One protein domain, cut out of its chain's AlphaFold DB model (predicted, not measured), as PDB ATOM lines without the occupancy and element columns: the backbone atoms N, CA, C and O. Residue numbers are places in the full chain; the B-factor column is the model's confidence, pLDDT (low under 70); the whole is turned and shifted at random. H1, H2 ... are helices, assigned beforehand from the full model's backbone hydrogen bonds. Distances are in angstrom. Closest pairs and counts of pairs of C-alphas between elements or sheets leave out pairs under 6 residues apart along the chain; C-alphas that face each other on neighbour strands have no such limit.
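AT A GLANCE: This is residues 762 to 850 of the 1233 residues of an uncharacterized protein of Monosporascus sp. CRB-8-3 (UniProt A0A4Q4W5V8). Two helical hairpins, H1 with H2 and H4 with H5, pack together as an up-and-down bundle of four helices, each running against the one before it. H5 slants out of the bundle, and its free end, residues 844 to 850, sticks out at one end of the long axis; little H3 sits in the link between the hairpins. The printed part has 89 residues with five named helices, H1 to H5 in chain order, no named strand, and is all helix. It is compact, with a radius of gyration of the C-alphas of 14.0 A, and spans 50 by 22 by 18 A.

HOW THE PARTS SIT: H5, residues 831 to 849, touches H4, residues 810 to 822, with residues 831 to 835 alone, closest at the C-alphas of Leu 817 and Gly 832, 5.1 A apart. This hairpin runs opposite ways at a steep tilt of 37 degrees, only just beyond shallow. With residues 833 to 836 alone H5 touches residues 791 to 798 of H2, residues 782 to 798, the same way at a steep tilt of 42 degrees; the C-alphas of Ala 794 and Val 833, the closest, are 5.8 A apart. H1, residues 762 to 778, forms a hairpin with H2, opposite ways at a shallow tilt of 19 degrees, closest at the C-alphas of Ala 776 and Ala 784, 5.9 A. H1 touches H4 with residues 762 to 769 alone, the same way at a shallow 24 degrees, closest at the C-alphas of Leu 765 and Gln 818, 5.4 A. H1 and H5 are apart. H3, residues 801 to 804, touches no helix. Every O i to N i+4 pair is within hydrogen-bond range in H1, H4 and H5, and 12 of 13 in H2; H3 is too short for one.

IN THESE COORDINATES: H5 is 26.5 A long, from C-alpha 831 at (37.620, 24.496, 49.740) to C-alpha 849 at (28.528, 24.166, 24.853). H2 measures 24.9 A, H1 24.3 A, H4 18.1 A and H3 5.4 A. H1 begins at C-alpha 762, (48.252, 36.770, 46.779).

THE WHOLE: The C-alphas of Trp 779 and His 850, the two farthest apart, are 49.6 A apart. The printed part has no cut and no long link. Mean pLDDT of the printed part is 82.8; residues 801 to 805 and 843 to 850 are under 70.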
ATOM      1  N   TYR A 762      47.325  37.605  47.547       88.69
ATOM      2  CA  TYR A 762      48.252  36.770  46.779       88.69
ATOM      3  C   TYR A 762      49.683  36.776  47.348       88.69
ATOM      4  O   TYR A 762      50.291  35.719  47.492       88.69
ATOM      5  N   GLN A 763      50.241  37.945  47.688       89.75
ATOM      6  CA  GLN A 763      51.589  38.041  48.266       89.75
ATOM      7  C   GLN A 763      51.665  37.395  49.655       89.75
ATOM      8  O   GLN A 763      52.638  36.700  49.945       89.75
ATOM      9  N   ALA A 764      50.637  37.576  50.488       89.00
ATOM     10  CA  ALA A 764      50.544  36.950  51.805       89.00
ATOM     11  C   ALA A 764      50.449  35.415  51.703       89.00
ATOM     12  O   ALA A 764      51.164  34.707  52.414       89.00
ATOM     13  N   LEU A 765      49.641  34.899  50.770       92.25
ATOM     14  CA  LEU A 765      49.529  33.469  50.471       92.25
ATOM     15  C   LEU A 765      50.844  32.874  49.935       92.25
ATOM     16  O   LEU A 765      51.250  31.795  50.364       92.25
ATOM     17  N   VAL A 766      51.543  33.572  49.033       92.06
ATOM     18  CA  VAL A 766      52.864  33.141  48.536       92.06
ATOM     19  C   VAL A 766      53.892  33.100  49.670       92.06
ATOM     20  O   VAL A 766      54.605  32.108  49.796       92.06
ATOM     21  N   ALA A 767      53.945  34.126  50.525       91.69
ATOM     22  CA  ALA A 767      54.853  34.154  51.670       91.69
ATOM     23  C   ALA A 767      54.584  32.991  52.643       91.69
ATOM     24  O   ALA A 767      55.516  32.293  53.042       91.69
ATOM     25  N   GLN A 768      53.311  32.717  52.950       92.81
ATOM     26  CA  GLN A 768      52.904  31.590  53.792       92.81
ATOM     27  C   GLN A 768      53.265  30.229  53.166       92.81
ATOM     28  O   GLN A 768      53.752  29.349  53.870       92.81
ATOM     29  N   LEU A 769      53.077  30.046  51.852       93.38
ATOM     30  CA  LEU A 769      53.451  28.815  51.135       93.38
ATOM     31  C   LEU A 769      54.965  28.596  51.027       93.38
ATOM     32  O   LEU A 769      55.412  27.454  50.890       93.38
ATOM     33  N   THR A 770      55.760  29.662  51.053       93.00
ATOM     34  CA  THR A 770      57.220  29.568  51.155       93.00
ATOM     35  C   THR A 770      57.617  29.178  52.576       93.00
ATOM     36  O   THR A 770      58.230  28.129  52.754       93.00
ATOM     37  N   GLN A 771      57.148  29.912  53.589       94.31
ATOM     38  CA  GLN A 771      57.443  29.641  55.002       94.31
ATOM     39  C   GLN A 771      57.010  28.231  55.447       94.31
ATOM     40  O   GLN A 771      57.727  27.551  56.181       94.31
ATOM     41  N   ALA A 772      55.846  27.758  54.988       90.12
ATOM     42  CA  ALA A 772      55.364  26.412  55.288       90.12
ATOM     43  C   ALA A 772      56.224  25.319  54.629       90.12
ATOM     44  O   ALA A 772      56.417  24.262  55.231       90.12
ATOM     45  N   GLN A 773      56.774  25.565  53.431       90.81
ATOM     46  CA  GLN A 773      57.706  24.633  52.793       90.81
ATOM     47  C   GLN A 773      59.071  24.642  53.484       90.81
ATOM     48  O   GLN A 773      59.579  23.566  53.777       90.81
ATOM     49  N   GLU A 774      59.625  25.812  53.810       93.00
ATOM     50  CA  GLU A 774      60.883  25.934  54.566       93.00
ATOM     51  C   GLU A 774      60.798  25.180  55.902       93.00
ATOM     52  O   GLU A 774      61.706  24.432  56.261       93.00
ATOM     53  N   TYR A 775      59.668  25.294  56.608       90.38
ATOM     54  CA  TYR A 775      59.404  24.526  57.825       90.38
ATOM     55  C   TYR A 775      59.283  23.016  57.554       90.38
ATOM     56  O   TYR A 775      59.862  22.209  58.282       90.38
ATOM     57  N   ALA A 776      58.559  22.607  56.506       90.00
ATOM     58  CA  ALA A 776      58.428  21.196  56.139       90.00
ATOM     59  C   ALA A 776      59.762  20.566  55.688       90.00
ATOM     60  O   ALA A 776      59.965  19.372  55.889       90.00
ATOM     61  N   GLU A 777      60.670  21.352  55.113       88.44
ATOM     62  CA  GLU A 777      62.012  20.930  54.696       88.44
ATOM     63  C   GLU A 777      62.990  20.877  55.870       88.44
ATOM     64  O   GLU A 777      63.714  19.894  56.005       88.44
ATOM     65  N   PHE A 778      62.944  21.852  56.779       94.12
ATOM     66  CA  PHE A 778      63.734  21.850  58.014       94.12
ATOM     67  C   PHE A 778      63.448  20.631  58.915       94.12
ATOM     68  O   PHE A 778      64.346  20.145  59.599       94.12
ATOM     69  N   TRP A 779      62.211  20.119  58.903       89.69
ATOM     70  CA  TRP A 779      61.789  18.939  59.674       89.69
ATOM     71  C   TRP A 779      61.711  17.631  58.857       89.69
ATOM     72  O   TRP A 779      61.188  16.643  59.369       89.69
ATOM     73  N   ASP A 780      62.175  17.625  57.599       89.62
ATOM     74  CA  ASP A 780      62.069  16.510  56.630       89.62
ATOM     75  C   ASP A 780      60.668  15.853  56.562       89.62
ATOM     76  O   ASP A 780      60.480  14.641  56.429       89.62
ATOM     77  N   ASN A 781      59.627  16.681  56.679       90.69
ATOM     78  CA  ASN A 781      58.235  16.256  56.741       90.69
ATOM     79  C   ASN A 781      57.685  16.025  55.325       90.69
ATOM     80  O   ASN A 781      56.944  16.844  54.770       90.69
ATOM     81  N   TYR A 782      58.065  14.893  54.730       80.81
ATOM     82  CA  TYR A 782      57.674  14.505  53.371       80.81
ATOM     83  C   TYR A 782      56.151  14.593  53.096       80.81
ATOM     84  O   TYR A 782      55.784  15.171  52.068       80.81
ATOM     85  N   PRO A 783      55.236  14.142  53.990       82.25
ATOM     86  CA  PRO A 783      53.794  14.346  53.807       82.25
ATOM     87  C   PRO A 783      53.379  15.819  53.686       82.25
ATOM     88  O   PRO A 783      52.570  16.157  52.822       82.25
ATOM     89  N   ALA A 784      53.951  16.714  54.500       81.81
ATOM     90  CA  ALA A 784      53.654  18.144  54.419       81.81
ATOM     91  C   ALA A 784      54.155  18.764  53.101       81.81
ATOM     92  O   ALA A 784      53.441  19.559  52.492       81.81
ATOM     93  N   ARG A 785      55.336  18.354  52.611       86.50
ATOM     94  CA  ARG A 785      55.858  18.789  51.298       86.50
ATOM     95  C   ARG A 785      54.927  18.369  50.150       86.50
ATOM     96  O   ARG A 785      54.681  19.167  49.246       86.50
ATOM     97  N   ALA A 786      54.364  17.160  50.210       77.38
ATOM     98  CA  ALA A 786      53.426  16.656  49.204       77.38
ATOM     99  C   ALA A 786      52.088  17.427  49.183       77.38
ATOM    100  O   ALA A 786      51.614  17.801  48.110       77.38
ATOM    101  N   GLU A 787      51.497  17.725  50.344       84.00
ATOM    102  CA  GLU A 787      50.252  18.512  50.415       84.00
ATOM    103  C   GLU A 787      50.476  19.980  49.990       84.00
ATOM    104  O   GLU A 787      49.670  20.539  49.241       84.00
ATOM    105  N   LEU A 788      51.606  20.599  50.362       87.69
ATOM    106  CA  LEU A 788      51.969  21.962  49.933       87.69
ATOM    107  C   LEU A 788      52.161  22.086  48.411       87.69
ATOM    108  O   LEU A 788      51.819  23.122  47.833       87.69
ATOM    109  N   ALA A 789      52.637  21.034  47.735       83.94
ATOM    110  CA  ALA A 789      52.702  21.001  46.273       83.94
ATOM    111  C   ALA A 789      51.304  21.106  45.628       83.94
ATOM    112  O   ALA A 789      51.137  21.810  44.629       83.94
ATOM    113  N   GLY A 790      50.281  20.491  46.237       82.06
ATOM    114  CA  GLY A 790      48.887  20.601  45.795       82.06
ATOM    115  C   GLY A 790      48.341  22.033  45.868       82.06
ATOM    116  O   GLY A 790      47.678  22.490  44.934       82.06
ATOM    117  N   TYR A 791      48.679  22.774  46.929       90.50
ATOM    118  CA  TYR A 791      48.342  24.198  47.046       90.50
ATOM    119  C   TYR A 791      49.094  25.072  46.034       90.50
ATOM    120  O   TYR A 791      48.497  25.980  45.449       90.50
ATOM    121  N   ARG A 792      50.382  24.799  45.781       89.31
ATOM    122  CA  ARG A 792      51.179  25.542  44.786       89.31
ATOM    123  C   ARG A 792      50.641  25.374  43.365       89.31
ATOM    124  O   ARG A 792      50.562  26.363  42.641       89.31
ATOM    125  N   GLU A 793      50.218  24.173  42.977       81.50
ATOM    126  CA  GLU A 793      49.613  23.941  41.658       81.50
ATOM    127  C   GLU A 793      48.245  24.632  41.524       81.50
ATOM    128  O   GLU A 793      47.970  25.272  40.509       81.50
ATOM    129  N   ALA A 794      47.416  24.602  42.573       81.12
ATOM    130  CA  ALA A 794      46.160  25.351  42.600       81.12
ATOM    131  C   ALA A 794      46.393  26.869  42.437       81.12
ATOM    132  O   ALA A 794      45.729  27.518  41.626       81.12
ATOM    133  N   LEU A 795      47.388  27.425  43.136       87.00
ATOM    134  CA  LEU A 795      47.778  28.833  43.022       87.00
ATOM    135  C   LEU A 795      48.355  29.182  41.638       87.00
ATOM    136  O   LEU A 795      48.082  30.262  41.114       87.00
ATOM    137  N   ARG A 796      49.109  28.268  41.011       85.38
ATOM    138  CA  ARG A 796      49.614  28.427  39.636       85.38
ATOM    139  C   ARG A 796      48.466  28.543  38.633       85.38
ATOM    140  O   ARG A 796      48.526  29.390  37.745       85.38
ATOM    141  N   LEU A 797      47.427  27.721  38.787       76.81
ATOM    142  CA  LEU A 797      46.233  27.731  37.937       76.81
ATOM    143  C   LEU A 797      45.364  28.981  38.160       76.81
ATOM    144  O   LEU A 797      44.855  29.547  37.198       76.81
ATOM    145  N   ALA A 798      45.244  29.455  39.402       76.69
ATOM    146  CA  ALA A 798      44.495  30.669  39.750       76.69
ATOM    147  C   ALA A 798      45.128  31.980  39.233       76.69
ATOM    148  O   ALA A 798      44.481  33.023  39.273       76.69
ATOM    149  N   ARG A 799      46.381  31.953  38.755       79.94
ATOM    150  CA  ARG A 799      47.141  33.150  38.351       79.94
ATOM    151  C   ARG A 799      46.852  33.641  36.921       79.94
ATOM    152  O   ARG A 799      47.308  34.728  36.565       79.94
ATOM    153  N   ASP A 800      46.157  32.871  36.082       74.81
ATOM    154  CA  ASP A 800      45.929  33.263  34.682       74.81
ATOM    155  C   ASP A 800      44.979  34.484  34.583       74.81
ATOM    156  O   ASP A 800      43.811  34.396  34.977       74.81
ATOM    157  N   PRO A 801      45.432  35.630  34.032       56.78
ATOM    158  CA  PRO A 801      44.636  36.857  33.995       56.78
ATOM    159  C   PRO A 801      43.382  36.749  33.113       56.78
ATOM    160  O   PRO A 801      42.478  37.579  33.235       56.78
ATOM    161  N   SER A 802      43.275  35.735  32.248       56.72
ATOM    162  CA  SER A 802      42.053  35.477  31.480       56.72
ATOM    163  C   SER A 802      40.883  35.020  32.359       56.72
ATOM    164  O   SER A 802      39.732  35.253  31.983       56.72
ATOM    165  N   TYR A 803      41.132  34.442  33.542       69.06
ATOM    166  CA  TYR A 803      40.073  34.059  34.485       69.06
ATOM    167  C   TYR A 803      39.492  35.260  35.242       69.06
ATOM    168  O   TYR A 803      38.310  35.246  35.595       69.06
ATOM    169  N   ALA A 804      40.248  36.352  35.408       65.12
ATOM    170  CA  ALA A 804      39.723  37.599  35.979       65.12
ATOM    171  C   ALA A 804      38.623  38.202  35.089       65.12
ATOM    172  O   ALA A 804      37.564  38.590  35.577       65.12
ATOM    173  N   ALA A 805      38.820  38.168  33.767       61.47
ATOM    174  CA  ALA A 805      37.808  38.565  32.785       61.47
ATOM    175  C   ALA A 805      36.575  37.631  32.743       61.47
ATOM    176  O   ALA A 805      35.556  37.996  32.161       61.47
ATOM    177  N   GLN A 806      36.653  36.448  33.361       72.62
ATOM    178  CA  GLN A 806      35.569  35.461  33.462       72.62
ATOM    179  C   GLN A 806      34.859  35.488  34.831       72.62
ATOM    180  O   GLN A 806      34.021  34.630  35.101       72.62
ATOM    181  N   GLY A 807      35.165  36.465  35.695       81.75
ATOM    182  CA  GLY A 807      34.505  36.638  36.994       81.75
ATOM    183  C   GLY A 807      35.023  35.725  38.110       81.75
ATOM    184  O   GLY A 807      34.304  35.488  39.078       81.75
ATOM    185  N   PHE A 808      36.247  35.201  37.995       83.56
ATOM    186  CA  PHE A 808      36.864  34.388  39.046       83.56
ATOM    187  C   PHE A 808      37.161  35.232  40.311       83.56
ATOM    188  O   PHE A 808      37.861  36.248  40.198       83.56
ATOM    189  N   PRO A 809      36.670  34.855  41.512       84.06
ATOM    190  CA  PRO A 809      36.815  35.655  42.730       84.06
ATOM    191  C   PRO A 809      38.190  35.428  43.381       84.06
ATOM    192  O   PRO A 809      38.342  34.678  44.344       84.06
ATOM    193  N   HIS A 810      39.211  36.074  42.812       84.31
ATOM    194  CA  HIS A 810      40.619  35.875  43.166       84.31
ATOM    195  C   HIS A 810      40.893  36.073  44.663       84.31
ATOM    196  O   HIS A 810      41.441  35.177  45.297       84.31
ATOM    197  N   ASP A 811      40.492  37.211  45.238       85.81
ATOM    198  CA  ASP A 811      40.830  37.555  46.625       85.81
ATOM    199  C   ASP A 811      40.140  36.638  47.649       85.81
ATOM    200  O   ASP A 811      40.772  36.219  48.617       85.81
ATOM    201  N   GLU A 812      38.883  36.250  47.403       86.56
ATOM    202  CA  GLU A 812      38.146  35.294  48.246       86.56
ATOM    203  C   GLU A 812      38.813  33.912  48.234       86.56
ATOM    204  O   GLU A 812      38.953  33.268  49.274       86.56
ATOM    205  N   ILE A 813      39.274  33.462  47.063       90.00
ATOM    206  CA  ILE A 813      39.946  32.169  46.902       90.00
ATOM    207  C   ILE A 813      41.361  32.211  47.485       90.00
ATOM    208  O   ILE A 813      41.765  31.251  48.139       90.00
ATOM    209  N   TYR A 814      42.103  33.309  47.324       92.69
ATOM    210  CA  TYR A 814      43.406  33.473  47.969       92.69
ATOM    211  C   TYR A 814      43.282  33.490  49.494       92.69
ATOM    212  O   TYR A 814      44.050  32.792  50.153       92.69
ATOM    213  N   GLN A 815      42.278  34.176  50.052       90.06
ATOM    214  CA  GLN A 815      41.996  34.131  51.489       90.06
ATOM    215  C   GLN A 815      41.602  32.718  51.945       90.06
ATOM    216  O   GLN A 815      42.145  32.217  52.923       90.06
ATOM    217  N   GLN A 816      40.732  32.020  51.205       91.75
ATOM    218  CA  GLN A 816      40.324  30.655  51.554       91.75
ATOM    219  C   GLN A 816      41.496  29.662  51.518       91.75
ATOM    220  O   GLN A 816      41.579  28.792  52.385       91.75
ATOM    221  N   LEU A 817      42.415  29.787  50.553       92.12
ATOM    222  CA  LEU A 817      43.650  28.998  50.512       92.12
ATOM    223  C   LEU A 817      44.562  29.342  51.701       92.12
ATOM    224  O   LEU A 817      45.077  28.428  52.342       92.12
ATOM    225  N   GLN A 818      44.716  30.629  52.031       93.50
ATOM    226  CA  GLN A 818      45.526  31.098  53.163       93.50
ATOM    227  C   GLN A 818      45.009  30.529  54.496       93.50
ATOM    228  O   GLN A 818      45.777  30.007  55.311       93.50
ATOM    229  N   ASP A 819      43.688  30.560  54.679       92.75
ATOM    230  CA  ASP A 819      42.989  30.037  55.850       92.75
ATOM    231  C   ASP A 819      43.021  28.502  55.908       92.75
ATOM    232  O   ASP A 819      43.057  27.932  56.998       92.75
ATOM    233  N   ASP A 820      42.947  27.810  54.765       93.00
ATOM    234  CA  ASP A 820      43.040  26.343  54.681       93.00
ATOM    235  C   ASP A 820      44.463  25.869  55.052       93.00
ATOM    236  O   ASP A 820      44.611  24.966  55.880       93.00
ATOM    237  N   ILE A 821      45.507  26.539  54.547       92.12
ATOM    238  CA  ILE A 821      46.916  26.286  54.911       92.12
ATOM    239  C   ILE A 821      47.158  26.597  56.393       92.12
ATOM    240  O   ILE A 821      47.762  25.789  57.097       92.12
ATOM    241  N   ALA A 822      46.642  27.722  56.902       91.19
ATOM    242  CA  ALA A 822      46.774  28.108  58.313       91.19
ATOM    243  C   ALA A 822      46.144  27.087  59.279       91.19
ATOM    244  O   ALA A 822      46.587  26.954  60.419       91.19
ATOM    245  N   ARG A 823      45.117  26.358  58.825       92.38
ATOM    246  CA  ARG A 823      44.442  25.290  59.580       92.38
ATOM    247  C   ARG A 823      45.026  23.893  59.331       92.38
ATOM    248  O   ARG A 823      44.513  22.933  59.901       92.38
ATOM    249  N   GLY A 824      46.066  23.759  58.503       91.12
ATOM    250  CA  GLY A 824      46.659  22.464  58.154       91.12
ATOM    251  C   GLY A 824      45.710  21.546  57.376       91.12
ATOM    252  O   GLY A 824      45.812  20.324  57.481       91.12
ATOM    253  N   VAL A 825      44.760  22.114  56.627       93.00
ATOM    254  CA  VAL A 825      43.817  21.347  55.803       93.00
ATOM    255  C   VAL A 825      44.590  20.686  54.649       93.00
ATOM    256  O   VAL A 825      45.383  21.363  53.993       93.00
ATOM    257  N   PRO A 826      44.367  19.397  54.336       88.62
ATOM    258  CA  PRO A 826      44.944  18.781  53.141       88.62
ATOM    259  C   PRO A 826      44.443  19.446  51.847       88.62
ATOM    260  O   PRO A 826      43.263  19.782  51.733       88.62
ATOM    261  N   ALA A 827      45.278  19.574  50.816       85.19
ATOM    262  CA  ALA A 827      44.917  20.153  49.513       85.19
ATOM    263  C   ALA A 827      43.823  19.350  48.775       85.19
ATOM    264  O   ALA A 827      43.156  19.850  47.866       85.19
ATOM    265  N   HIS A 828      43.603  18.092  49.166       81.94
ATOM    266  CA  HIS A 828      42.481  17.277  48.697       81.94
ATOM    267  C   HIS A 828      41.156  17.538  49.451       81.94
ATOM    268  O   HIS A 828      40.118  17.050  49.013       81.94
ATOM    269  N   GLN A 829      41.180  18.321  50.536       90.06
ATOM    270  CA  GLN A 829      40.021  18.745  51.346       90.06
ATOM    271  C   GLN A 829      39.821  20.275  51.355       90.06
ATOM    272  O   GLN A 829      38.789  20.758  51.821       90.06
ATOM    273  N   SER A 830      40.791  21.042  50.842       94.19
ATOM    274  CA  SER A 830      40.722  22.502  50.729       94.19
ATOM    275  C   SER A 830      39.528  22.956  49.896       94.19
ATOM    276  O   SER A 830      39.356  22.547  48.746       94.19
ATOM    277  N   THR A 831      38.747  23.882  50.453       89.62
ATOM    278  CA  THR A 831      37.620  24.496  49.740       89.62
ATOM    279  C   THR A 831      38.126  25.425  48.637       89.62
ATOM    280  O   THR A 831      37.553  25.437  47.549       89.62
ATOM    281  N   GLY A 832      39.244  26.130  48.859       87.94
ATOM    282  CA  GLY A 832      39.878  26.966  47.833       87.94
ATOM    283  C   GLY A 832      40.327  26.156  46.609       87.94
ATOM    284  O   GLY A 832      40.001  26.509  45.473       87.94
ATOM    285  N   VAL A 833      41.004  25.021  46.830       88.75
ATOM    286  CA  VAL A 833      41.441  24.126  45.740       88.75
ATOM    287  C   VAL A 833      40.239  23.536  44.993       88.75
ATOM    288  O   VAL A 833      40.255  23.452  43.763       88.75
ATOM    289  N   ASP A 834      39.170  23.162  45.696       85.06
ATOM    290  CA  ASP A 834      37.977  22.590  45.064       85.06
ATOM    291  C   ASP A 834      37.166  23.615  44.252       85.06
ATOM    292  O   ASP A 834      36.621  23.270  43.200       85.06
ATOM    293  N   VAL A 835      37.137  24.889  44.664       85.06
ATOM    294  CA  VAL A 835      36.560  25.980  43.857       85.06
ATOM    295  C   VAL A 835      37.372  26.201  42.576       85.06
ATOM    296  O   VAL A 835      36.776  26.280  41.500       85.06
ATOM    297  N   ILE A 836      38.710  26.190  42.646       84.81
ATOM    298  CA  ILE A 836      39.590  26.234  41.459       84.81
ATOM    299  C   ILE A 836      39.278  25.069  40.506       84.81
ATOM    300  O   ILE A 836      39.024  25.289  39.318       84.81
ATOM    301  N   ARG A 837      39.215  23.827  41.013       81.44
ATOM    302  CA  ARG A 837      38.871  22.638  40.207       81.44
ATOM    303  C   ARG A 837      37.511  22.781  39.518       81.44
ATOM    304  O   ARG A 837      37.403  22.481  38.327       81.44
ATOM    305  N   ARG A 838      36.482  23.239  40.241       81.50
ATOM    306  CA  ARG A 838      35.117  23.413  39.710       81.50
ATOM    307  C   ARG A 838      35.049  24.507  38.654       81.50
ATOM    308  O   ARG A 838      34.446  24.272  37.612       81.50
ATOM    309  N   PHE A 839      35.716  25.642  38.860       80.69
ATOM    310  CA  PHE A 839      35.774  26.714  37.865       80.69
ATOM    311  C   PHE A 839      36.458  26.247  36.570       80.69
ATOM    312  O   PHE A 839      35.920  26.435  35.483       80.69
ATOM    313  N   LEU A 840      37.581  25.526  36.671       75.81
ATOM    314  CA  LEU A 840      38.270  24.944  35.511       75.81
ATOM    315  C   LEU A 840      37.455  23.839  34.815       75.81
ATOM    316  O   LEU A 840      37.581  23.638  33.608       75.81
ATOM    317  N   ALA A 841      36.634  23.080  35.546       71.88
ATOM    318  CA  ALA A 841      35.691  22.126  34.955       71.88
ATOM    319  C   ALA A 841      34.541  22.845  34.224       71.88
ATOM    320  O   ALA A 841      34.220  22.495  33.089       71.88
ATOM    321  N   GLN A 842      33.977  23.892  34.830       74.75
ATOM    322  CA  GLN A 842      32.903  24.692  34.244       74.75
ATOM    323  C   GLN A 842      33.372  25.489  33.018       74.75
ATOM    324  O   GLN A 842      32.646  25.555  32.033       74.75
ATOM    325  N   GLY A 843      34.597  26.022  33.019       68.25
ATOM    326  CA  GLY A 843      35.196  26.673  31.850       68.25
ATOM    327  C   GLY A 843      35.318  25.734  30.645       68.25
ATOM    328  O   GLY A 843      34.977  26.121  29.529       68.25
ATOM    329  N   ARG A 844      35.709  24.469  30.873       67.19
ATOM    330  CA  ARG A 844      35.734  23.425  29.831       67.19
ATOM    331  C   ARG A 844      34.327  23.092  29.326       67.19
ATOM    332  O   ARG A 844      34.087  23.184  28.127       67.19
ATOM    333  N   ALA A 845      33.378  22.833  30.226       65.06
ATOM    334  CA  ALA A 845      31.987  22.565  29.848       65.06
ATOM    335  C   ALA A 845      31.333  23.743  29.091       65.06
ATOM    336  O   ALA A 845      30.564  23.531  28.153       65.06
ATOM    337  N   ASN A 846      31.654  24.991  29.445       62.34
ATOM    338  CA  ASN A 846      31.163  26.176  28.738       62.34
ATOM    339  C   ASN A 846      31.772  26.296  27.330       62.34
ATOM    340  O   ASN A 846      31.048  26.610  26.387       62.34
ATOM    341  N   ALA A 847      33.068  26.004  27.167       55.12
ATOM    342  CA  ALA A 847      33.731  25.981  25.860       55.12
ATOM    343  C   ALA A 847      33.167  24.890  24.926       55.12
ATOM    344  O   ALA A 847      33.050  25.113  23.723       55.12
ATOM    345  N   GLU A 848      32.762  23.740  25.473       56.22
ATOM    346  CA  GLU A 848      32.093  22.667  24.721       56.22
ATOM    347  C   GLU A 848      30.662  23.044  24.290       56.22
ATOM    348  O   GLU A 848      30.228  22.684  23.196       56.22
ATOM    349  N   ASN A 849      29.926  23.796  25.119       47.78
ATOM    350  CA  ASN A 849      28.528  24.166  24.853       47.78
ATOM    351  C   ASN A 849      28.352  25.467  24.044       47.78
ATOM    352  O   ASN A 849      27.264  25.719  23.516       47.78
ATOM    353  N   HIS A 850      29.386  26.302  23.923       43.00
ATOM    354  CA  HIS A 850      29.375  27.531  23.121       43.00
ATOM    355  C   HIS A 850      30.558  27.562  22.138       43.00
ATOM    356  O   HIS A 850      31.579  28.193  22.425       43.00
TER     357      HIS A 850